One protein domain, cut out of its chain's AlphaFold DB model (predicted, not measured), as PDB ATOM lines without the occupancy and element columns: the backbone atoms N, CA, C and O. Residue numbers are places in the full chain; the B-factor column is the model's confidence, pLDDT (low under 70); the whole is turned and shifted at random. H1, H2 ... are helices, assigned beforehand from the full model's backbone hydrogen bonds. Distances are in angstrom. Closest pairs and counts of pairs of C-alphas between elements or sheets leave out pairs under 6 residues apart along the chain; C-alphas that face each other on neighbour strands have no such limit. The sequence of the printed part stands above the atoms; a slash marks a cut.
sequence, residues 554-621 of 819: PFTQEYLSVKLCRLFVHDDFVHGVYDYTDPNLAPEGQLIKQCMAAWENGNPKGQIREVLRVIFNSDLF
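AT A GLANCE: This is residues 554 to 621 of the 819 residues of an uncharacterized protein of Verrucomicrobia bacterium (UniProt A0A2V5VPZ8). Three helices make a compact cluster: H2 and H3 fold back on each other as a helical hairpin, and H1 crosses one side of it, packing on both. A long loop, residues 569 to 586, swings from the end of H1 to the beginning of H2 at one end of the longest axis. The printed part has 68 residues with three named helices, in the order H1, H2, H3, and no named strand; its class is all helix. It is compact, with a radius of gyration of the C-alphas of 10.8 A, and rounded, spanning 30 by 23 by 18 A.

HOW THE PARTS SIT: H1, residues 554 to 568, touches H2, residues 587 to 601, at a steep tilt of 58 degrees, opposite ways; their closest C-alphas, of Gln 557 and Met 596, are 5.3 A apart. H1 also touches H3, residues 608 to 617, at a steep tilt of 53 degrees, the same way, with the closest C-alphas, of Cys 565 and Ile 615, 6.9 A apart. H2 and H3 form a helical hairpin: they touch and run opposite ways at a shallow tilt of 34.8 degrees, only just short of steep. Their closest C-alphas, of Cys 595 and Val 611, are 5.1 A apart. In H1, H2 and H3 every O i to N i+4 pair is within hydrogen-bond range.

IN THESE COORDINATES: H1 begins at C-alpha 554 (174.791, 207.890, 123.237) and is 20.8 A long from first to last C-alpha. H2 begins at C-alpha 587 (170.745, 194.574, 135.983) and is 20.9 A long. H3 is 14.3 A long and ends at C-alpha 617 (179.073, 201.940, 143.611).

THE WHOLE: The two C-alphas farthest apart, of Asn 584 and Pro 604, are 31.1 A apart. The link from H1 to H2 is long, 18 residues; that from H2 to H3 is short, 6 residues. The printed part has no cut. Its mean pLDDT is 95.0, and no printed residue is under 70.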
ATOM      1  N   PRO A 554     175.220 208.968 122.341       97.38
ATOM      2  CA  PRO A 554     174.791 207.890 123.237       97.38
ATOM      3  C   PRO A 554     175.321 206.506 122.832       97.38
ATOM      4  O   PRO A 554     175.524 205.670 123.705       97.38
ATOM      5  N   PHE A 555     175.606 206.274 121.545       97.94
ATOM      6  CA  PHE A 555     176.242 205.037 121.073       97.94
ATOM      7  C   PHE A 555     177.624 204.837 121.711       97.94
ATOM      8  O   PHE A 555     177.911 203.767 122.238       97.94
ATOM      9  N   THR A 556     178.436 205.898 121.748       98.38
ATOM     10  CA  THR A 556     179.749 205.902 122.407       98.38
ATOM     11  C   THR A 556     179.628 205.724 123.911       98.38
ATOM     12  O   THR A 556     180.377 204.953 124.501       98.38
ATOM     13  N   GLN A 557     178.662 206.403 124.537       97.75
ATOM     14  CA  GLN A 557     178.414 206.274 125.975       97.75
ATOM     15  C   GLN A 557     178.092 204.827 126.353       97.75
ATOM     16  O   GLN A 557     178.674 204.302 127.298       97.75
ATOM     17  N   GLU A 558     177.198 204.177 125.605       98.00
ATOM     18  CA  GLU A 558     176.857 202.766 125.791       98.00
ATOM     19  C   GLU A 558     178.079 201.871 125.581       98.00
ATOM     20  O   GLU A 558     178.418 201.080 126.460       98.00
ATOM     21  N   TYR A 559     178.753 201.997 124.437       97.94
ATOM     22  CA  TYR A 559     179.852 201.111 124.064       97.94
ATOM     23  C   TYR A 559     181.026 201.190 125.049       97.94
ATOM     24  O   TYR A 559     181.511 200.154 125.514       97.94
ATOM     25  N   LEU A 560     181.444 202.398 125.443       97.75
ATOM     26  CA  LEU A 560     182.516 202.567 126.428       97.75
ATOM     27  C   LEU A 560     182.090 202.105 127.820       97.75
ATOM     28  O   LEU A 560     182.881 201.450 128.496       97.75
ATOM     29  N   SER A 561     180.847 202.374 128.236       97.94
ATOM     30  CA  SER A 561     180.334 201.864 129.513       97.94
ATOM     31  C   SER A 561     180.339 200.336 129.534       97.94
ATOM     32  O   SER A 561     180.773 199.746 130.516       97.94
ATOM     33  N   VAL A 562     179.955 199.681 128.432       96.94
ATOM     34  CA  VAL A 562     180.012 198.218 128.298       96.94
ATOM     35  C   VAL A 562     181.445 197.709 128.414       96.94
ATOM     36  O   VAL A 562     181.677 196.755 129.153       96.94
ATOM     37  N   LYS A 563     182.423 198.333 127.742       96.31
ATOM     38  CA  LYS A 563     183.833 197.912 127.858       96.31
ATOM     39  C   LYS A 563     184.374 198.091 129.281       96.31
ATOM     40  O   LYS A 563     185.025 197.183 129.786       96.31
ATOM     41  N   LEU A 564     184.061 199.201 129.952       97.25
ATOM     42  CA  LEU A 564     184.474 199.435 131.342       97.25
ATOM     43  C   LEU A 564     183.785 198.468 132.318       97.25
ATOM     44  O   LEU A 564     184.433 197.925 133.209       97.25
ATOM     45  N   CYS A 565     182.493 198.190 132.139       95.00
ATOM     46  CA  CYS A 565     181.790 197.181 132.931       95.00
ATOM     47  C   CYS A 565     182.358 195.774 132.699       95.00
ATOM     48  O   CYS A 565     182.505 195.023 133.660       95.00
ATOM     49  N   ARG A 566     182.763 195.433 131.467       92.38
ATOM     50  CA  ARG A 566     183.484 194.179 131.192       92.38
ATOM     51  C   ARG A 566     184.817 194.102 131.911       92.38
ATOM     52  O   ARG A 566     185.145 193.044 132.439       92.38
ATOM     53  N   LEU A 567     185.571 195.196 131.938       93.44
ATOM     54  CA  LEU A 567     186.858 195.262 132.623       93.44
ATOM     55  C   LEU A 567     186.694 195.039 134.135       93.44
ATOM     56  O   LEU A 567     187.343 194.169 134.710       93.44
ATOM     57  N   PHE A 568     185.784 195.781 134.771       93.44
ATOM     58  CA  PHE A 568     185.705 195.840 136.233       93.44
ATOM     59  C   PHE A 568     184.711 194.866 136.874       93.44
ATOM     60  O   PHE A 568     184.917 194.474 138.024       93.44
ATOM     61  N   VAL A 569     183.651 194.463 136.170       91.00
ATOM     62  CA  VAL A 569     182.509 193.731 136.747       91.00
ATOM     63  C   VAL A 569     182.459 192.277 136.264       91.00
ATOM     64  O   VAL A 569     182.795 191.386 137.038       91.00
ATOM     65  N   HIS A 570     182.071 192.011 135.014       87.88
ATOM     66  CA  HIS A 570     182.048 190.658 134.427       87.88
ATOM     67  C   HIS A 570     181.876 190.691 132.901       87.88
ATOM     68  O   HIS A 570     181.550 191.722 132.323       87.88
ATOM     69  N   ASP A 571     182.070 189.557 132.225       87.81
ATOM     70  CA  ASP A 571     182.180 189.499 130.758       87.81
ATOM     71  C   ASP A 571     180.844 189.684 130.004       87.81
ATOM     72  O   ASP A 571     180.839 190.113 128.848       87.81
ATOM     73  N   ASP A 572     179.713 189.387 130.651       86.62
ATOM     74  CA  ASP A 572     178.396 189.255 129.999       86.62
ATOM     75  C   ASP A 572     177.710 190.580 129.583       86.62
ATOM     76  O   ASP A 572     176.633 190.551 128.988       86.62
ATOM     77  N   PHE A 573     178.311 191.755 129.810       91.19
ATOM     78  CA  PHE A 573     177.765 193.014 129.277       91.19
ATOM     79  C   PHE A 573     177.830 193.031 127.745       91.19
ATOM     80  O   PHE A 573     178.829 192.607 127.174       91.19
ATOM     81  N   VAL A 574     176.821 193.564 127.051       92.44
ATOM     82  CA  VAL A 574     176.784 193.654 125.576       92.44
ATOM     83  C   VAL A 574     176.271 195.031 125.140       92.44
ATOM     84  O   VAL A 574     175.422 195.602 125.806       92.44
ATOM     85  N   HIS A 575     176.775 195.592 124.037       93.25
ATOM     86  CA  HIS A 575     176.268 196.860 123.483       93.25
ATOM     87  C   HIS A 575     175.243 196.610 122.366       93.25
ATOM     88  O   HIS A 575     175.171 195.513 121.819       93.25
ATOM     89  N   GLY A 576     174.441 197.615 122.008       92.06
ATOM     90  CA  GLY A 576     173.527 197.529 120.862       92.06
ATOM     91  C   GLY A 576     172.217 196.766 121.100       92.06
ATOM     92  O   GLY A 576     171.281 196.940 120.324       92.06
ATOM     93  N   VAL A 577     172.121 195.965 122.169       90.75
ATOM     94  CA  VAL A 577     170.985 195.051 122.414       90.75
ATOM     95  C   VAL A 577     170.011 195.518 123.494       90.75
ATOM     96  O   VAL A 577     168.871 195.062 123.517       90.75
ATOM     97  N   TYR A 578     170.430 196.415 124.391       94.75
ATOM     98  CA  TYR A 578     169.585 196.854 125.498       94.75
ATOM     99  C   TYR A 578     168.511 197.848 125.043       94.75
ATOM    100  O   TYR A 578     168.795 198.816 124.323       94.75
ATOM    101  N   ASP A 579     167.287 197.625 125.529       96.25
ATOM    102  CA  ASP A 579     166.194 198.593 125.491       96.25
ATOM    103  C   ASP A 579     166.078 199.302 126.842       96.25
ATOM    104  O   ASP A 579     165.511 198.793 127.805       96.25
ATOM    105  N   TYR A 580     166.615 200.516 126.914       96.94
ATOM    106  CA  TYR A 580     166.646 201.325 128.129       96.94
ATOM    107  C   TYR A 580     165.279 201.905 128.517       96.94
ATOM    108  O   TYR A 580     165.175 202.579 129.553       96.94
ATOM    109  N   THR A 581     164.244 201.670 127.705       95.56
ATOM    110  CA  THR A 581     162.852 202.017 128.014       95.56
ATOM    111  C   THR A 581     162.102 200.900 128.738       95.56
ATOM    112  O   THR A 581     161.056 201.175 129.328       95.56
ATOM    113  N   ASP A 582     162.646 199.678 128.756       96.00
ATOM    114  CA  ASP A 582     162.024 198.533 129.418       96.00
ATOM    115  C   ASP A 582     161.996 198.730 130.950       96.00
ATOM    116  O   ASP A 582     163.053 198.901 131.571       96.00
ATOM    117  N   PRO A 583     160.817 198.701 131.604       92.44
ATOM    118  CA  PRO A 583     160.727 198.745 133.065       92.44
ATOM    119  C   PRO A 583     161.358 197.526 133.756       92.44
ATOM    120  O   PRO A 583     161.689 197.619 134.936       92.44
ATOM    121  N   ASN A 584     161.536 196.408 133.047       93.38
ATOM    122  CA  ASN A 584     162.145 195.173 133.549       93.38
ATOM    123  C   ASN A 584     163.551 194.938 132.974       93.38
ATOM    124  O   ASN A 584     163.992 193.794 132.860       93.38
ATOM    125  N   LEU A 585     164.256 196.014 132.609       92.75
ATOM    126  CA  LEU A 585     165.620 195.945 132.097       92.75
ATOM    127  C   LEU A 585     166.527 195.133 133.033       92.75
ATOM    128  O   LEU A 585     166.521 195.350 134.247       92.75
ATOM    129  N   ALA A 586     167.329 194.238 132.454       90.38
ATOM    130  CA  ALA A 586     168.297 193.430 133.191       90.38
ATOM    131  C   ALA A 586     169.282 194.304 134.000       90.38
ATOM    132  O   ALA A 586     169.584 195.425 133.566       90.38
ATOM    133  N   PRO A 587     169.814 193.818 135.140       90.44
ATOM    134  CA  PRO A 587     170.745 194.574 135.983       90.44
ATOM    135  C   PRO A 587     171.920 195.192 135.215       90.44
ATOM    136  O   PRO A 587     172.297 196.337 135.467       90.44
ATOM    137  N   GLU A 588     172.462 194.479 134.230       91.94
ATOM    138  CA  GLU A 588     173.545 194.943 133.367       91.94
ATOM    139  C   GLU A 588     173.115 196.173 132.565       91.94
ATOM    140  O   GLU A 588     173.791 197.200 132.581       91.94
ATOM    141  N   GLY A 589     171.950 196.109 131.914       95.19
ATOM    142  CA  GLY A 589     171.384 197.239 131.180       95.19
ATOM    143  C   GLY A 589     171.068 198.427 132.094       95.19
ATOM    144  O   GLY A 589     171.265 199.578 131.697       95.19
ATOM    145  N   GLN A 590     170.629 198.178 133.333       95.56
ATOM    146  CA  GLN A 590     170.400 199.235 134.323       95.56
ATOM    147  C   GLN A 590     171.704 199.940 134.705       95.56
ATOM    148  O   GLN A 590     171.734 201.172 134.735       95.56
ATOM    149  N   LEU A 591     172.784 199.189 134.940       96.25
ATOM    150  CA  LEU A 591     174.091 199.772 135.231       96.25
ATOM    151  C   LEU A 591     174.609 200.594 134.046       96.25
ATOM    152  O   LEU A 591     175.009 201.742 134.232       96.25
ATOM    153  N   ILE A 592     174.521 200.073 132.819       97.88
ATOM    154  CA  ILE A 592     174.922 200.832 131.625       97.88
ATOM    155  C   ILE A 592     174.114 202.125 131.498       97.88
ATOM    156  O   ILE A 592     174.694 203.186 131.267       97.88
ATOM    157  N   LYS A 593     172.799 202.087 131.741       97.50
ATOM    158  CA  LYS A 593     171.952 203.289 131.756       97.50
ATOM    159  C   LYS A 593     172.433 204.326 132.774       97.50
ATOM    160  O   LYS A 593     172.443 205.519 132.472       97.50
ATOM    161  N   GLN A 594     172.844 203.893 133.967       97.94
ATOM    162  CA  GLN A 594     173.392 204.780 134.999       97.94
ATOM    163  C   GLN A 594     174.751 205.363 134.585       97.94
ATOM    164  O   GLN A 594     174.983 206.558 134.771       97.94
ATOM    165  N   CYS A 595     175.626 204.562 133.974       98.44
ATOM    166  CA  CYS A 595     176.904 205.022 133.431       98.44
ATOM    167  C   CYS A 595     176.706 206.072 132.329       98.44
ATOM    168  O   CYS A 595     177.334 207.129 132.370       98.44
ATOM    169  N   MET A 596     175.782 205.833 131.395       98.19
ATOM    170  CA  MET A 596     175.415 206.799 130.356       98.19
ATOM    171  C   MET A 596     174.853 208.096 130.950       98.19
ATOM    172  O   MET A 596     175.197 209.185 130.498       98.19
ATOM    173  N   ALA A 597     174.039 208.006 132.006       97.44
ATOM    174  CA  ALA A 597     173.539 209.185 132.703       97.44
ATOM    175  C   ALA A 597     174.661 209.972 133.403       97.44
ATOM    176  O   ALA A 597     174.667 211.200 133.337       97.44
ATOM    177  N   ALA A 598     175.624 209.306 134.049       97.62
ATOM    178  CA  ALA A 598     176.794 209.972 134.634       97.62
ATOM    179  C   ALA A 598     177.668 210.635 133.563       97.62
ATOM    180  O   ALA A 598     178.149 211.751 133.753       97.62
ATOM    181  N   TRP A 599     177.809 209.984 132.409       97.12
ATOM    182  CA  TRP A 599     178.483 210.551 131.250       97.12
ATOM    183  C   TRP A 599     177.787 211.819 130.754       97.12
ATOM    184  O   TRP A 599     178.445 212.841 130.565       97.12
ATOM    185  N   GLU A 600     176.468 211.763 130.542       96.31
ATOM    186  CA  GLU A 600     175.661 212.868 130.009       96.31
ATOM    187  C   GLU A 600     175.609 214.063 130.962       96.31
ATOM    188  O   GLU A 600     175.714 215.201 130.512       96.31
ATOM    189  N   ASN A 601     175.478 213.805 132.267       96.06
ATOM    190  CA  ASN A 601     175.315 214.836 133.294       96.06
ATOM    191  C   ASN A 601     176.642 215.379 133.850       96.06
ATOM    192  O   ASN A 601     176.629 216.324 134.640       96.06
ATOM    193  N   GLY A 602     177.781 214.793 133.469       93.94
ATOM    194  CA  GLY A 602     179.097 215.297 133.849       93.94
ATOM    195  C   GLY A 602     179.325 216.733 133.362       93.94
ATOM    196  O   GLY A 602     178.833 217.139 132.310       93.94
ATOM    197  N   ASN A 603     180.116 217.507 134.109       94.38
ATOM    198  CA  ASN A 603     180.552 218.847 133.704       94.38
ATOM    199  C   ASN A 603     182.080 219.021 133.868       94.38
ATOM    200  O   ASN A 603     182.538 219.234 134.996       94.38
ATOM    201  N   PRO A 604     182.880 218.891 132.790       96.25
ATOM    202  CA  PRO A 604     182.471 218.664 131.398       96.25
ATOM    203  C   PRO A 604     181.800 217.301 131.157       96.25
ATOM    204  O   PRO A 604     182.000 216.354 131.923       96.25
ATOM    205  N   LYS A 605     181.002 217.209 130.086       95.88
ATOM    206  CA  LYS A 605     180.329 215.972 129.662       95.88
ATOM    207  C   LYS A 605     181.357 214.893 129.309       95.88
ATOM    208  O   LYS A 605     182.360 215.180 128.662       95.88
ATOM    209  N   GLY A 606     181.085 213.649 129.695       96.69
ATOM    210  CA  GLY A 606     181.938 212.498 129.384       96.69
ATOM    211  C   GLY A 606     183.114 212.267 130.319       96.69
ATOM    212  O   GLY A 606     184.078 211.621 129.915       96.69
ATOM    213  N   GLN A 607     183.036 212.771 131.553       97.62
ATOM    214  CA  GLN A 607     184.024 212.499 132.595       97.62
ATOM    215  C   GLN A 607     184.104 211.008 132.935       97.62
ATOM    216  O   GLN A 607     183.152 210.422 133.455       97.62
ATOM    217  N   ILE A 608     185.277 210.413 132.713       97.75
ATOM    218  CA  ILE A 608     185.512 208.985 132.968       97.75
ATOM    219  C   ILE A 608     185.431 208.669 134.463       97.75
ATOM    220  O   ILE A 608     184.855 207.656 134.853       97.75
ATOM    221  N   ARG A 609     185.930 209.565 135.324       97.81
ATOM    222  CA  ARG A 609     185.897 209.389 136.785       97.81
ATOM    223  C   ARG A 609     184.476 209.226 137.333       97.81
ATOM    224  O   ARG A 609     184.260 208.421 138.236       97.81
ATOM    225  N   GLU A 610     183.508 209.954 136.779       97.88
ATOM    226  CA  GLU A 610     182.102 209.871 137.192       97.88
ATOM    227  C   GLU A 610     181.461 208.547 136.756       97.88
ATOM    228  O   GLU A 610     180.735 207.922 137.528       97.88
ATOM    229  N   VAL A 611     181.801 208.060 135.560       98.44
ATOM    230  CA  VAL A 611     181.366 206.745 135.063       98.44
ATOM    231  C   VAL A 611     181.926 205.621 135.938       98.44
ATOM    232  O   VAL A 611     181.175 204.751 136.377       98.44
ATOM    233  N   LEU A 612     183.222 205.670 136.260       98.56
ATOM    234  CA  LEU A 612     183.866 204.706 137.158       98.56
ATOM    235  C   LEU A 612     183.252 204.737 138.561       98.56
ATOM    236  O   LEU A 612     183.031 203.687 139.160       98.56
ATOM    237  N   ARG A 613     182.903 205.925 139.073       98.25
ATOM    238  CA  ARG A 613     182.207 206.059 140.360       98.25
ATOM    239  C   ARG A 613     180.858 205.343 140.353       98.25
ATOM    240  O   ARG A 613     180.526 204.721 141.359       98.25
ATOM    241  N   VAL A 614     180.093 205.406 139.263       98.38
ATOM    242  CA  VAL A 614     178.841 204.639 139.135       98.38
ATOM    243  C   VAL A 614     179.121 203.139 139.151       98.38
ATOM    244  O   VAL A 614     178.497 202.421 139.928       98.38
ATOM    245  N   ILE A 615     180.100 202.671 138.369       97.31
ATOM    246  CA  ILE A 615     180.466 201.247 138.305       97.31
ATOM    247  C   ILE A 615     180.847 200.725 139.692       97.31
ATOM    248  O   ILE A 615     180.267 199.748 140.161       97.31
ATOM    249  N   PHE A 616     181.758 201.404 140.392       96.44
ATOM    250  CA  PHE A 616     182.264 200.942 141.689       96.44
ATOM    251  C   PHE A 616     181.253 201.077 142.830       96.44
ATOM    252  O   PHE A 616     181.437 200.462 143.877       96.44
ATOM    253  N   ASN A 617     180.180 201.852 142.654       94.94
ATOM    254  CA  ASN A 617     179.073 201.940 143.611       94.94
ATOM    255  C   ASN A 617     177.870 201.064 143.249       94.94
ATOM    256  O   ASN A 617     176.899 201.049 143.997       94.94
ATOM    257  N   SER A 618     177.936 200.328 142.140       92.81
ATOM    258  CA  SER A 618     176.858 199.439 141.719       92.81
ATOM    259  C   SER A 618     176.791 198.163 142.556       92.81
ATOM    260  O   SER A 618     177.817 197.624 142.985       92.81
ATOM    261  N   ASP A 619     175.581 197.625 142.710       87.81
ATOM    262  CA  ASP A 619     175.371 196.321 143.343       87.81
ATOM    263  C   ASP A 619     176.072 195.205 142.561       87.81
ATOM    264  O   ASP A 619     176.628 194.293 143.160       87.81
ATOM    265  N   LEU A 620     176.144 195.298 141.229       86.62
ATOM    266  CA  LEU A 620     176.848 194.310 140.405       86.62
ATOM    267  C   LEU A 620     178.346 194.231 140.721       86.62
ATOM    268  O   LEU A 620     178.911 193.143 140.735       86.62
ATOM    269  N   PHE A 621     178.993 195.362 141.010       89.06
ATOM    270  CA  PHE A 621     180.402 195.381 141.404       89.06
ATOM    271  C   PHE A 621     180.608 194.962 142.869       89.06
ATOM    272  O   PHE A 621     181.595 194.303 143.204       89.06
TER     273      PHE A 621